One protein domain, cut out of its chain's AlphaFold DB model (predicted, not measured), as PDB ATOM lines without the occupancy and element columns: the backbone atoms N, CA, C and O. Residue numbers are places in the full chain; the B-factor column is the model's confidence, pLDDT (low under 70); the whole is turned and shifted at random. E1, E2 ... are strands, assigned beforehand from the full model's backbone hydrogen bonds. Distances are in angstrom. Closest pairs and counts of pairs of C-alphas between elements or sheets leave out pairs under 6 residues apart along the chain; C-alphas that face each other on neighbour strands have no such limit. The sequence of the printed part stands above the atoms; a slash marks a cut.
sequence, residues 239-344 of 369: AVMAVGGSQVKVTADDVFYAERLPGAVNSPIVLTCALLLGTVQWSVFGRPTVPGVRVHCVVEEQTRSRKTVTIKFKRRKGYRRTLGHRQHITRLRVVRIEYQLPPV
ATOM      1  N   ALA A 239     619.462 485.305 431.203       95.38
ATOM      2  CA  ALA A 239     620.839 484.919 431.447       95.38
ATOM      3  C   ALA A 239     621.361 484.071 430.288       95.38
ATOM      4  O   ALA A 239     620.598 483.396 429.596       95.38
ATOM      5  N   VAL A 240     622.673 484.102 430.073       95.88
ATOM      6  CA  VAL A 240     623.360 483.130 429.216       95.88
ATOM      7  C   VAL A 240     624.181 482.227 430.118       95.88
ATOM      8  O   VAL A 240     625.104 482.686 430.791       95.88
ATOM      9  N   MET A 241     623.828 480.947 430.136       95.50
ATOM     10  CA  MET A 241     624.424 479.941 431.010       95.50
ATOM     11  C   MET A 241     625.319 479.009 430.208       95.50
ATOM     12  O   MET A 241     624.964 478.610 429.100       95.50
ATOM     13  N   ALA A 242     626.451 478.619 430.786       94.75
ATOM     14  CA  ALA A 242     627.279 477.541 430.261       94.75
ATOM     15  C   ALA A 242     626.885 476.222 430.944       94.75
ATOM     16  O   ALA A 242     627.069 476.064 432.151       94.75
ATOM     17  N   VAL A 243     626.340 475.274 430.180       93.75
ATOM     18  CA  VAL A 243     625.868 473.969 430.669       93.75
ATOM     19  C   VAL A 243     626.337 472.878 429.711       93.75
ATOM     20  O   VAL A 243     626.072 472.957 428.514       93.75
ATOM     21  N   GLY A 244     627.031 471.854 430.223       87.19
ATOM     22  CA  GLY A 244     627.467 470.710 429.404       87.19
ATOM     23  C   GLY A 244     628.296 471.120 428.180       87.19
ATOM     24  O   GLY A 244     628.028 470.690 427.065       87.19
ATOM     25  N   GLY A 245     629.211 472.081 428.346       89.19
ATOM     26  CA  GLY A 245     630.057 472.593 427.258       89.19
ATOM     27  C   GLY A 245     629.357 473.479 426.217       89.19
ATOM     28  O   GLY A 245     630.032 474.022 425.346       89.19
ATOM     29  N   SER A 246     628.039 473.675 426.308       92.50
ATOM     30  CA  SER A 246     627.264 474.547 425.417       92.50
ATOM     31  C   SER A 246     626.728 475.774 426.155       92.50
ATOM     32  O   SER A 246     626.549 475.755 427.372       92.50
ATOM     33  N   GLN A 247     626.467 476.857 425.420       95.94
ATOM     34  CA  GLN A 247     625.869 478.075 425.969       95.94
ATOM     35  C   GLN A 247     624.383 478.136 425.620       95.94
ATOM     36  O   GLN A 247     624.007 477.920 424.468       95.94
ATOM     37  N   VAL A 248     623.545 478.444 426.605       96.25
ATOM     38  CA  VAL A 248     622.090 478.517 426.442       96.25
ATOM     39  C   VAL A 248     621.586 479.843 426.997       96.25
ATOM     40  O   VAL A 248     621.923 480.222 428.118       96.25
ATOM     41  N   LYS A 249     620.769 480.546 426.209       95.38
ATOM     42  CA  LYS A 249     620.007 481.708 426.672       95.38
ATOM     43  C   LYS A 249     618.762 481.215 427.400       95.38
ATOM     44  O   LYS A 249     618.018 480.414 426.844       95.38
ATOM     45  N   VAL A 250     618.541 481.715 428.607       95.69
ATOM     46  CA  VAL A 250     617.425 481.321 429.465       95.69
ATOM     47  C   VAL A 250     616.689 482.541 430.002       95.69
ATOM     48  O   VAL A 250     617.310 483.536 430.385       95.69
ATOM     49  N   THR A 251     615.368 482.450 430.047       94.38
ATOM     50  CA  THR A 251     614.473 483.346 430.786       94.38
ATOM     51  C   THR A 251     613.685 482.553 431.832       94.38
ATOM     52  O   THR A 251     613.795 481.326 431.904       94.38
ATOM     53  N   ALA A 252     612.954 483.239 432.713       92.00
ATOM     54  CA  ALA A 252     612.080 482.559 433.668       92.00
ATOM     55  C   ALA A 252     611.005 481.746 432.925       92.00
ATOM     56  O   ALA A 252     610.513 482.187 431.892       92.00
ATOM     57  N   ASP A 253     610.667 480.566 433.445       92.44
ATOM     58  CA  ASP A 253     609.729 479.602 432.851       92.44
ATOM     59  C   ASP A 253     610.142 478.965 431.512       92.44
ATOM     60  O   ASP A 253     609.404 478.127 430.986       92.44
ATOM     61  N   ASP A 254     611.334 479.258 430.988       94.62
ATOM     62  CA  ASP A 254     611.828 478.604 429.777       94.62
ATOM     63  C   ASP A 254     612.154 477.127 430.000       94.62
ATOM     64  O   ASP A 254     612.621 476.704 431.063       94.62
ATOM     65  N   VAL A 255     611.985 476.346 428.935       95.62
ATOM     66  CA  VAL A 255     612.361 474.934 428.886       95.62
ATOM     67  C   VAL A 255     613.473 474.736 427.867       95.62
ATOM     68  O   VAL A 255     613.335 475.109 426.702       95.62
ATOM     69  N   PHE A 256     614.561 474.094 428.282       95.25
ATOM     70  CA  PHE A 256     615.687 473.790 427.404       95.25
ATOM     71  C   PHE A 256     616.234 472.379 427.630       95.25
ATOM     72  O   PHE A 256     616.006 471.742 428.661       95.25
ATOM     73  N   TYR A 257     616.958 471.878 426.629       95.06
ATOM     74  CA  TYR A 257     617.631 470.584 426.694       95.06
ATOM     75  C   TYR A 257     619.102 470.782 427.027       95.06
ATOM     76  O   TYR A 257     619.793 471.570 426.383       95.06
ATOM     77  N   ALA A 258     619.575 470.025 428.005       94.62
ATOM     78  CA  ALA A 258     620.972 469.956 428.382       94.62
ATOM     79  C   ALA A 258     621.509 468.534 428.194       94.62
ATOM     80  O   ALA A 258     620.761 467.565 427.993       94.62
ATOM     81  N   GLU A 259     622.831 468.410 428.287       93.88
ATOM     82  CA  GLU A 259     623.473 467.116 428.488       93.88
ATOM     83  C   GLU A 259     622.943 466.429 429.752       93.88
ATOM     84  O   GLU A 259     622.295 467.040 430.605       93.88
ATOM     85  N   ARG A 260     623.202 465.126 429.871       92.94
ATOM     86  CA  ARG A 260     622.731 464.343 431.012       92.94
ATOM     87  C   ARG A 260     623.320 464.888 432.316       92.94
ATOM     88  O   ARG A 260     624.522 464.779 432.540       92.94
ATOM     89  N   LEU A 261     622.450 465.379 433.195       90.44
ATOM     90  CA  LEU A 261     622.809 465.802 434.550       90.44
ATOM     91  C   LEU A 261     622.465 464.715 435.583       90.44
ATOM     92  O   LEU A 261     621.492 463.977 435.392       90.44
ATOM     93  N   PRO A 262     623.236 464.595 436.680       87.25
ATOM     94  CA  PRO A 262     622.864 463.746 437.805       87.25
ATOM     95  C   PRO A 262     621.662 464.352 438.547       87.25
ATOM     96  O   PRO A 262     621.660 465.534 438.879       87.25
ATOM     97  N   GLY A 263     620.631 463.546 438.802       87.06
ATOM     98  CA  GLY A 263     619.415 463.966 439.506       87.06
ATOM     99  C   GLY A 263     618.225 463.074 439.161       87.06
ATOM    100  O   GLY A 263     618.236 462.406 438.128       87.06
ATOM    101  N   ALA A 264     617.209 463.040 440.020       91.06
ATOM    102  CA  ALA A 264     615.928 462.410 439.703       91.06
ATOM    103  C   ALA A 264     615.019 463.383 438.934       91.06
ATOM    104  O   ALA A 264     615.252 464.595 438.916       91.06
ATOM    105  N   VAL A 265     613.968 462.855 438.306       93.31
ATOM    106  CA  VAL A 265     612.890 463.685 437.749       93.31
ATOM    107  C   VAL A 265     612.243 464.485 438.887       93.31
ATOM    108  O   VAL A 265     612.073 463.964 439.986       93.31
ATOM    109  N   ASN A 266     611.917 465.751 438.629       94.06
ATOM    110  CA  ASN A 266     611.429 466.762 439.576       94.06
ATOM    111  C   ASN A 266     612.441 467.242 440.630       94.06
ATOM    112  O   ASN A 266     612.076 468.000 441.527       94.06
ATOM    113  N   SER A 267     613.716 466.858 440.530       91.88
ATOM    114  CA  SER A 267     614.753 467.405 441.410       91.88
ATOM    115  C   SER A 267     615.057 468.868 441.057       91.88
ATOM    116  O   SER A 267     615.229 469.174 439.869       91.88
ATOM    117  N   PRO A 268     615.195 469.766 442.051       93.00
ATOM    118  CA  PRO A 268     615.733 471.100 441.821       93.00
ATOM    119  C   PRO A 268     617.236 471.019 441.514       93.00
ATOM    120  O   PRO A 268     617.966 470.233 442.120       93.00
ATOM    121  N   ILE A 269     617.700 471.831 440.567       93.50
ATOM    122  CA  ILE A 269     619.103 471.979 440.168       93.50
ATOM    123  C   ILE A 269     619.424 473.468 440.107       93.50
ATOM    124  O   ILE A 269     618.685 474.245 439.508       93.50
ATOM    125  N   VAL A 270     620.555 473.864 440.688       94.06
ATOM    126  CA  VAL A 270     621.038 475.247 440.636       94.06
ATOM    127  C   VAL A 270     622.228 475.330 439.689       94.06
ATOM    128  O   VAL A 270     623.232 474.646 439.881       94.06
ATOM    129  N   LEU A 271     622.121 476.181 438.673       93.81
ATOM    130  CA  LEU A 271     623.195 476.476 437.731       93.81
ATOM    131  C   LEU A 271     623.922 477.750 438.172       93.81
ATOM    132  O   LEU A 271     623.310 478.812 438.290       93.81
ATOM    133  N   THR A 272     625.228 477.643 438.398       93.00
ATOM    134  CA  THR A 272     626.078 478.731 438.917       93.00
ATOM    135  C   THR A 272     626.920 479.418 437.838       93.00
ATOM    136  O   THR A 272     627.355 480.551 438.020       93.00
ATOM    137  N   CYS A 273     627.153 478.760 436.700       92.31
ATOM    138  CA  CYS A 273     628.009 479.274 435.630       92.31
ATOM    139  C   CYS A 273     627.233 480.176 434.656       92.31
ATOM    140  O   CYS A 273     626.858 479.747 433.561       92.31
ATOM    141  N   ALA A 274     627.003 481.429 435.054       94.12
ATOM    142  CA  ALA A 274     626.455 482.469 434.187       94.12
ATOM    143  C   ALA A 274     627.572 483.260 433.491       94.12
ATOM    144  O   ALA A 274     628.535 483.686 434.128       94.12
ATOM    145  N   LEU A 275     627.432 483.480 432.186       94.94
ATOM    146  CA  LEU A 275     628.349 484.289 431.376       94.94
ATOM    147  C   LEU A 275     627.847 485.723 431.206       94.94
ATOM    148  O   LEU A 275     628.637 486.661 431.116       94.94
ATOM    149  N   LEU A 276     626.528 485.888 431.154       94.12
ATOM    150  CA  LEU A 276     625.870 487.165 430.920       94.12
ATOM    151  C   LEU A 276     624.563 487.214 431.699       94.12
ATOM    152  O   LEU A 276     623.825 486.227 431.727       94.12
ATOM    153  N   LEU A 277     624.270 488.381 432.265       93.56
ATOM    154  CA  LEU A 277     622.969 488.730 432.822       93.56
ATOM    155  C   LEU A 277     622.462 489.988 432.115       93.56
ATOM    156  O   LEU A 277     623.140 491.011 432.113       93.56
ATOM    157  N   GLY A 278     621.293 489.909 431.491       91.31
ATOM    158  CA  GLY A 278     620.695 491.006 430.743       91.31
ATOM    159  C   GLY A 278     619.331 491.368 431.301       91.31
ATOM    160  O   GLY A 278     618.501 490.495 431.539       91.31
ATOM    161  N   THR A 279     619.094 492.661 431.478       89.62
ATOM    162  CA  THR A 279     617.774 493.245 431.714       89.62
ATOM    163  C   THR A 279     617.407 494.153 430.540       89.62
ATOM    164  O   THR A 279     618.173 494.317 429.590       89.62
ATOM    165  N   VAL A 280     616.224 494.767 430.590       87.75
ATOM    166  CA  VAL A 280     615.766 495.698 429.547       87.75
ATOM    167  C   VAL A 280     616.634 496.966 429.483       87.75
ATOM    168  O   VAL A 280     616.745 497.566 428.420       87.75
ATOM    169  N   GLN A 281     617.225 497.388 430.605       84.62
ATOM    170  CA  GLN A 281     617.959 498.659 430.708       84.62
ATOM    171  C   GLN A 281     619.479 498.475 430.709       84.62
ATOM    172  O   GLN A 281     620.205 499.329 430.208       84.62
ATOM    173  N   TRP A 282     619.972 497.368 431.263       85.56
ATOM    174  CA  TRP A 282     621.402 497.133 431.438       85.56
ATOM    175  C   TRP A 282     621.772 495.680 431.155       85.56
ATOM    176  O   TRP A 282     620.943 494.774 431.194       85.56
ATOM    177  N   SER A 283     623.044 495.436 430.854       90.31
ATOM    178  CA  SER A 283     623.582 494.088 430.665       90.31
ATOM    179  C   SER A 283     624.953 493.982 431.316       90.31
ATOM    180  O   SER A 283     625.824 494.821 431.091       90.31
ATOM    181  N   VAL A 284     625.136 492.945 432.126       90.44
ATOM    182  CA  VAL A 284     626.389 492.619 432.802       90.44
ATOM    183  C   VAL A 284     627.049 491.460 432.069       90.44
ATOM    184  O   VAL A 284     626.467 490.385 431.907       90.44
ATOM    185  N   PHE A 285     628.290 491.690 431.648       92.12
ATOM    186  CA  PHE A 285     629.127 490.707 430.972       92.12
ATOM    187  C   PHE A 285     630.179 490.169 431.943       92.12
ATOM    188  O   PHE A 285     630.909 490.939 432.571       92.12
ATOM    189  N   GLY A 286     630.263 488.845 432.054       87.44
ATOM    190  CA  GLY A 286     631.252 488.162 432.876       87.44
ATOM    191  C   GLY A 286     632.664 488.249 432.299       87.44
ATOM    192  O   GLY A 286     632.868 488.449 431.101       87.44
ATOM    193  N   ARG A 287     633.662 488.070 433.167       87.69
ATOM    194  CA  ARG A 287     635.079 487.967 432.790       87.69
ATOM    195  C   ARG A 287     635.758 486.841 433.580       87.69
ATOM    196  O   ARG A 287     636.452 487.141 434.547       87.69
ATOM    197  N   PRO A 288     635.609 485.558 433.211       89.06
ATOM    198  CA  PRO A 288     634.761 484.973 432.163       89.06
ATOM    199  C   PRO A 288     633.309 484.693 432.600       89.06
ATOM    200  O   PRO A 288     632.430 484.595 431.750       89.06
ATOM    201  N   THR A 289     633.043 484.577 433.902       91.56
ATOM    202  CA  THR A 289     631.702 484.368 434.479       91.56
ATOM    203  C   THR A 289     631.262 485.588 435.291       91.56
ATOM    204  O   THR A 289     632.086 486.430 435.658       91.56
ATOM    205  N   VAL A 290     629.958 485.715 435.542       90.12
ATOM    206  CA  VAL A 290     629.382 486.737 436.429       90.12
ATOM    207  C   VAL A 290     629.212 486.128 437.827       90.12
ATOM    208  O   VAL A 290     628.426 485.187 437.976       90.12
ATOM    209  N   PRO A 291     629.928 486.617 438.856       87.81
ATOM    210  CA  PRO A 291     629.757 486.119 440.214       87.81
ATOM    211  C   PRO A 291     628.376 486.495 440.765       87.81
ATOM    212  O   PRO A 291     627.829 487.547 440.440       87.81
ATOM    213  N   GLY A 292     627.815 485.630 441.614       87.44
ATOM    214  CA  GLY A 292     626.565 485.908 442.328       87.44
ATOM    215  C   GLY A 292     625.274 485.659 441.542       87.44
ATOM    216  O   GLY A 292     624.194 485.891 442.073       87.44
ATOM    217  N   VAL A 293     625.351 485.140 440.312       92.31
ATOM    218  CA  VAL A 293     624.170 484.713 439.541       92.31
ATOM    219  C   VAL A 293     623.903 483.224 439.766       92.31
ATOM    220  O   VAL A 293     624.802 482.389 439.653       92.31
ATOM    221  N   ARG A 294     622.654 482.882 440.080       93.44
ATOM    222  CA  ARG A 294     622.170 481.514 440.275       93.44
ATOM    223  C   ARG A 294     620.864 481.326 439.519       93.44
ATOM    224  O   ARG A 294     619.873 482.000 439.784       93.44
ATOM    225  N   VAL A 295     620.840 480.374 438.596       94.75
ATOM    226  CA  VAL A 295     619.608 479.999 437.894       94.75
ATOM    227  C   VAL A 295     619.060 478.734 438.532       94.75
ATOM    228  O   VAL A 295     619.719 477.694 438.534       94.75
ATOM    229  N   HIS A 296     617.860 478.835 439.094       94.00
ATOM    230  CA  HIS A 296     617.150 477.708 439.684       94.00
ATOM    231  C   HIS A 296     616.328 477.024 438.602       94.00
ATOM    232  O   HIS A 296     615.464 477.649 437.986       94.00
ATOM    233  N   CYS A 297     616.585 475.740 438.397       94.81
ATOM    234  CA  CYS A 297     615.909 474.897 437.425       94.81
ATOM    235  C   CYS A 297     615.301 473.667 438.105       94.81
ATOM    236  O   CYS A 297     615.725 473.259 439.184       94.81
ATOM    237  N   VAL A 298     614.345 473.034 437.437       95.50
ATOM    238  CA  VAL A 298     613.782 471.734 437.812       95.50
ATOM    239  C   VAL A 298     613.943 470.772 436.640       95.50
ATOM    240  O   VAL A 298     613.781 471.150 435.478       95.50
ATOM    241  N   VAL A 299     614.281 469.519 436.945       96.31
ATOM    242  CA  VAL A 299     614.338 468.441 435.952       96.31
ATOM    243  C   VAL A 299     612.923 467.995 435.601       96.31
ATOM    244  O   VAL A 299     612.282 467.335 436.409       96.31
ATOM    245  N   GLU A 300     612.443 468.299 434.397       95.31
ATOM    246  CA  GLU A 300     611.124 467.829 433.942       95.31
ATOM    247  C   GLU A 300     611.174 466.378 433.462       95.31
ATOM    248  O   GLU A 300     610.306 465.575 433.783       95.31
ATOM    249  N   GLU A 301     612.192 466.028 432.674       95.31
ATOM    250  CA  GLU A 301     612.298 464.702 432.065       95.31
ATOM    251  C   GLU A 301     613.763 464.331 431.818       95.31
ATOM    252  O   GLU A 301     614.594 465.167 431.450       95.31
ATOM    253  N   GLN A 302     614.078 463.045 431.965       95.31
ATOM    254  CA  GLN A 302     615.320 462.464 431.464       95.31
ATOM    255  C   GLN A 302     615.003 461.502 430.333       95.31
ATOM    256  O   GLN A 302     614.415 460.443 430.545       95.31
ATOM    257  N   THR A 303     615.414 461.870 429.125       94.94
ATOM    258  CA  THR A 303     615.015 461.161 427.916       94.94
ATOM    259  C   THR A 303     616.206 460.854 427.023       94.94
ATOM    260  O   THR A 303     617.354 461.241 427.271       94.94
ATOM    261  N   ARG A 304     615.952 460.082 425.972       95.94
ATOM    262  CA  ARG A 304     616.930 459.820 424.919       95.94
ATOM    263  C   ARG A 304     616.557 460.648 423.704       95.94
ATOM    264  O   ARG A 304     615.419 460.602 423.247       95.94
ATOM    265  N   SER A 305     617.541 461.341 423.148       96.12
ATOM    266  CA  SER A 305     617.393 462.082 421.904       96.12
ATOM    267  C   SER A 305     616.944 461.165 420.762       96.12
ATOM    268  O   SER A 305     617.031 459.927 420.822       96.12
ATOM    269  N   ARG A 306     616.471 461.791 419.685       96.06
ATOM    270  CA  ARG A 306     616.120 461.103 418.446       96.06
ATOM    271  C   ARG A 306     617.299 460.238 417.991       96.06
ATOM    272  O   ARG A 306     618.456 460.630 418.094       96.06
ATOM    273  N   LYS A 307     616.996 459.041 417.475       97.69
ATOM    274  CA  LYS A 307     618.020 458.137 416.935       97.69
ATOM    275  C   LYS A 307     618.752 458.820 415.780       97.69
ATOM    276  O   LYS A 307     618.162 459.013 414.717       97.69
ATOM    277  N   THR A 308     620.031 459.105 415.972       96.94
ATOM    278  CA  THR A 308     620.936 459.538 414.909       96.94
ATOM    279  C   THR A 308     621.514 458.293 414.255       96.94
ATOM    280  O   THR A 308     622.085 457.438 414.931       96.94
ATOM    281  N   VAL A 309     621.326 458.145 412.945       97.19
ATOM    282  CA  VAL A 309     621.834 456.990 412.197       97.19
ATOM    283  C   VAL A 309     623.098 457.406 411.459       97.19
ATOM    284  O   VAL A 309     623.047 458.207 410.531       97.19
ATOM    285  N   THR A 310     624.234 456.844 411.857       97.25
ATOM    286  CA  THR A 310     625.521 457.046 411.193       97.25
ATOM    287  C   THR A 310     625.799 455.854 410.290       97.25
ATOM    288  O   THR A 310     625.951 454.722 410.756       97.25
ATOM    289  N   ILE A 311     625.876 456.100 408.985       97.44
ATOM    290  CA  ILE A 311     626.208 455.077 407.994       97.44
ATOM    291  C   ILE A 311     627.650 455.306 407.543       97.44
ATOM    292  O   ILE A 311     627.968 456.343 406.971       97.44
ATOM    293  N   LYS A 312     628.526 454.332 407.785       97.44
ATOM    294  CA  LYS A 312     629.886 454.292 407.238       97.44
ATOM    295  C   LYS A 312     629.881 453.390 406.009       97.44
ATOM    296  O   LYS A 312     629.506 452.223 406.104       97.44
ATOM    297  N   PHE A 313     630.289 453.914 404.860       97.44
ATOM    298  CA  PHE A 313     630.290 453.183 403.594       97.44
ATOM    299  C   PHE A 313     631.595 453.427 402.830       97.44
ATOM    300  O   PHE A 313     632.041 454.566 402.727       97.44
ATOM    301  N   LYS A 314     632.199 452.366 402.279       97.50
ATOM    302  CA  LYS A 314     633.328 452.458 401.339       97.50
ATOM    303  C   LYS A 314     632.954 451.778 400.022       97.50
ATOM    304  O   LYS A 314     632.647 450.584 399.984       97.50
ATOM    305  N   ARG A 315     633.023 452.537 398.925       97.81
ATOM    306  CA  ARG A 315     632.663 452.070 397.576       97.81
ATOM    307  C   ARG A 315     633.570 450.918 397.127       97.81
ATOM    308  O   ARG A 315     634.774 450.976 397.349       97.81
ATOM    309  N   ARG A 316     633.005 449.896 396.465       97.00
ATOM    310  CA  ARG A 316     633.726 448.727 395.894       97.00
ATOM    311  C   ARG A 316     634.567 447.906 396.892       97.00
ATOM    312  O   ARG A 316     635.321 447.040 396.474       97.00
ATOM    313  N   LYS A 317     634.443 448.152 398.200       97.50
ATOM    314  CA  LYS A 317     635.135 447.390 399.255       97.50
ATOM    315  C   LYS A 317     634.196 446.479 400.051       97.50
ATOM    316  O   LYS A 317     634.604 445.949 401.074       97.50
ATOM    317  N   GLY A 318     632.921 446.374 399.655       96.38
ATOM    318  CA  GLY A 318     631.894 445.628 400.401       96.38
ATOM    319  C   GLY A 318     631.608 446.168 401.812       96.38
ATOM    320  O   GLY A 318     630.797 445.605 402.539       96.38
ATOM    321  N   TYR A 319     632.248 447.269 402.219       97.50
ATOM    322  CA  TYR A 319     632.145 447.806 403.568       97.50
ATOM    323  C   TYR A 319     630.966 448.774 403.675       97.50
ATOM    324  O   TYR A 319     630.989 449.881 403.127       97.50
ATOM    325  N   ARG A 320     629.948 448.359 404.431       96.44
ATOM    326  CA  ARG A 320     628.812 449.176 404.863       96.44
ATOM    327  C   ARG A 320     628.501 448.849 406.321       96.44
ATOM    328  O   ARG A 320     628.257 447.695 406.658       96.44
ATOM    329  N   ARG A 321     628.497 449.853 407.194       97.06
ATOM    330  CA  ARG A 321     628.117 449.735 408.606       97.06
ATOM    331  C   ARG A 321     627.087 450.806 408.928       97.06
ATOM    332  O   ARG A 321     627.339 451.981 408.692       97.06
ATOM    333  N   THR A 322     625.951 450.400 409.476       97.44
ATOM    334  CA  THR A 322     624.898 451.307 409.942       97.44
ATOM    335  C   THR A 322     624.859 451.227 411.460       97.44
ATOM    336  O   THR A 322     624.519 450.178 412.002       97.44
ATOM    337  N   LEU A 323     625.221 452.309 412.143       97.50
ATOM    338  CA  LEU A 323     625.170 452.414 413.599       97.50
ATOM    339  C   LEU A 323     624.099 453.432 413.993       97.50
ATOM    340  O   LEU A 323     623.958 454.475 413.359       97.50
ATOM    341  N   GLY A 324     623.333 453.128 415.037       97.88
ATOM    342  CA  GLY A 324     622.428 454.092 415.653       97.88
ATOM    343  C   GLY A 324     623.018 454.621 416.951       97.88
ATOM    344  O   GLY A 324     623.413 453.821 417.791       97.88
ATOM    345  N   HIS A 325     623.009 455.938 417.135       97.50
ATOM    346  CA  HIS A 325     623.297 456.593 418.409       97.50
ATOM    347  C   HIS A 325     622.035 457.251 418.963       97.50
ATOM    348  O   HIS A 325     621.220 457.789 418.210       97.50
ATOM    349  N   ARG A 326     621.868 457.214 420.282       97.12
ATOM    350  CA  ARG A 326     620.852 457.983 421.003       97.12
ATOM    351  C   ARG A 326     621.523 458.635 422.199       97.12
ATOM    352  O   ARG A 326     621.894 457.944 423.143       97.12
ATOM    353  N   GLN A 327     621.660 459.955 422.147       96.25
ATOM    354  CA  GLN A 327     622.255 460.715 423.239       96.25
ATOM    355  C   GLN A 327     621.278 460.808 424.412       96.25
ATOM    356  O   GLN A 327     620.094 461.068 424.210       96.25
ATOM    357  N   HIS A 328     621.767 460.605 425.631       95.88
ATOM    358  CA  HIS A 328     620.996 460.898 426.837       95.88
ATOM    359  C   HIS A 328     620.934 462.412 427.044       95.88
ATOM    360  O   HIS A 328     621.977 463.065 427.059       95.88
ATOM    361  N   ILE A 329     619.725 462.947 427.187       95.81
ATOM    362  CA  ILE A 329     619.472 464.377 427.358       95.81
ATOM    363  C   ILE A 329     618.544 464.599 428.548       95.81
ATOM    364  O   ILE A 329     617.696 463.758 428.864       95.81
ATOM    365  N   THR A 330     618.697 465.744 429.194       96.06
ATOM    366  CA  THR A 330     617.845 466.158 430.304       96.06
ATOM    367  C   THR A 330     617.074 467.399 429.885       96.06
ATOM    368  O   THR A 330     617.658 468.362 429.390       96.06
ATOM    369  N   ARG A 331     615.755 467.366 430.059       95.88
ATOM    370  CA  ARG A 331     614.870 468.506 429.841       95.88
ATOM    371  C   ARG A 331     614.732 469.261 431.156       95.88
ATOM    372  O   ARG A 331     614.290 468.691 432.155       95.88
ATOM    373  N   LEU A 332     615.153 470.518 431.157       95.50
ATOM    374  CA  LEU A 332     615.142 471.392 432.323       95.50
ATOM    375  C   LEU A 332     614.148 472.521 432.105       95.50
ATOM    376  O   LEU A 332     614.104 473.095 431.017       95.50
ATOM    377  N   ARG A 333     613.416 472.868 433.159       95.56
ATOM    378  CA  ARG A 333     612.610 474.083 433.224       95.56
ATOM    379  C   ARG A 333     613.227 475.070 434.193       95.56
ATOM    380  O   ARG A 333     613.596 474.697 435.305       95.56
ATOM    381  N   VAL A 334     613.329 476.321 433.778       95.56
ATOM    382  CA  VAL A 334     613.835 477.416 434.601       95.56
ATOM    383  C   VAL A 334     612.710 477.907 435.498       95.56
ATOM    384  O   VAL A 334     611.647 478.280 435.017       95.56
ATOM    385  N   VAL A 335     612.939 477.921 436.807       94.06
ATOM    386  CA  VAL A 335     611.975 478.441 437.786       94.06
ATOM    387  C   VAL A 335     612.201 479.928 437.991       94.06
ATOM    388  O   VAL A 335     611.279 480.728 437.890       94.06
ATOM    389  N   ARG A 336     613.443 480.312 438.297       91.50
ATOM    390  CA  ARG A 336     613.797 481.706 438.568       91.50
ATOM    391  C   ARG A 336     615.278 481.959 438.351       91.50
ATOM    392  O   ARG A 336     616.109 481.066 438.528       91.50
ATOM    393  N   ILE A 337     615.592 483.206 438.032       92.50
ATOM    394  CA  ILE A 337     616.956 483.721 437.955       92.50
ATOM    395  C   ILE A 337     617.166 484.583 439.199       92.50
ATOM    396  O   ILE A 337     616.505 485.602 439.368       92.50
ATOM    397  N   GLU A 338     618.048 484.142 440.087       91.31
ATOM    398  CA  GLU A 338     618.471 484.879 441.273       91.31
ATOM    399  C   GLU A 338     619.832 485.512 440.986       91.31
ATOM    400  O   GLU A 338     620.732 484.860 440.452       91.31
ATOM    401  N   TYR A 339     619.995 486.788 441.310       89.00
ATOM    402  CA  TYR A 339     621.266 487.477 441.148       89.00
ATOM    403  C   TYR A 339     621.541 488.340 442.373       89.00
ATOM    404  O   TYR A 339     620.694 489.105 442.822       89.00
ATOM    405  N   GLN A 340     622.750 488.213 442.899       87.31
ATOM    406  CA  GLN A 340     623.303 489.085 443.918       87.31
ATOM    407  C   GLN A 340     624.608 489.637 443.358       87.31
ATOM    408  O   GLN A 340     625.648 488.981 443.412       87.31
ATOM    409  N   LEU A 341     624.538 490.814 442.737       80.12
ATOM    410  CA  LEU A 341     625.722 491.448 442.169       80.12
ATOM    411  C   LEU A 341     626.540 492.086 443.304       80.12
ATOM    412  O   LEU A 341     625.963 492.817 444.111       80.12
ATOM    413  N   PRO A 342     627.855 491.821 443.395       72.00
ATOM    414  CA  PRO A 342     628.698 492.528 444.347       72.00
ATOM    415  C   PRO A 342     628.793 494.013 443.961       72.00
ATOM    416  O   PRO A 342     628.819 494.315 442.760       72.00
ATOM    417  N   PRO A 343     628.863 494.924 444.952       69.56
ATOM    418  CA  PRO A 343     628.973 496.358 444.710       69.56
ATOM    419  C   PRO A 343     630.189 496.672 443.832       69.56
ATOM    420  O   PRO A 343     631.234 496.013 443.905       69.56
ATOM    421  N   VAL A 344     630.050 497.673 442.964       60.38
ATOM    422  CA  VAL A 344     631.014 497.964 441.887       60.38
ATOM    423  C   VAL A 344     632.381 498.370 442.461       60.38
ATOM    424  O   VAL A 344     633.422 498.117 441.846       60.38
TER     425      VAL A 344
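What this domain is: This is residues 239 to 344 of the 369 residues of an uncharacterized protein of Porphyra umbilicalis (UniProt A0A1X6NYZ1). Two small four-stranded sheets lie partly face to face as a sandwich with crossed strands, and a long two-stranded arm, the hairpin E8 and E9, reaches away from it. The arm carries on from the long strands E7 and E10 of one sheet and makes much of the length; its tip, residues 314 to 319, stands free. The printed part has 106 residues with no named helix and ten strands, E1 to E10 in order, and its class is all strand. The sheets run E2, E1, E5, E6 and E3, E10, E7, E4, both antiparallel, as is the pair E8 and E9. The whole is only just loose, close to extended, with a radius of gyration of the C-alphas of 19.0 A and spans of 68 by 30 by 22 A.

Where its parts are: Find C-alpha 239 at (620.839, 484.919, 431.447), where E1, residues 239 to 243, begins. E2 follows at residues 246 to 251, 16.4 A long, then E3 at 255 to 259, E4 at 268 to 271, E5 at 274 to 278 and E6 at 283 to 285. E7, residues 293 to 304, runs 29.8 A and bends by 67 degrees at residue 300. E8, residues 308 to 314, is 19.7 A long and ends at (633.328, 452.458, 401.339); E9, residues 319 to 325, returns over 19.4 A. E10, residues 328 to 339, runs 30.2 A to (621.266, 487.477, 441.148), with a bend of 69 degrees at residue 335.

How they stand to each other: Start at the hairpin E1 and E2, where N 241 and O 248 are 2.9 A apart. On the other side of E1 is E5, with N 240 and O 276 at 2.9 A; E6 forms a hairpin with E5, with N 284 and O 277 at 2.8 A. In the other sheet, which is strongly twisted, look at the inner strands E10 and E7, with N 294 and O 338 at 2.8 A. The edge strand E3 pairs with E10 through N 256 and O 332, 2.9 A, and the edge strand E4 with E7 through N 269 and O 297, 2.8 A. These sheets form a sandwich, two sheets face to face, their strands at 53 degrees; the closest C-alphas of E2 and E10 are those of Thr 251 and Val 334, 7.1 A apart. In the hairpin E8 and E9, N 310 and O 323 are 2.8 A apart; E9 runs on into E10 at 39 degrees.

The domain as a whole: The two C-alphas farthest apart, those of Arg 316 and Pro 343, are 68.4 A apart. The printed part has no cut and no long link. The mean pLDDT of the printed part is 92.9, and residues 343 to 344 are under 70.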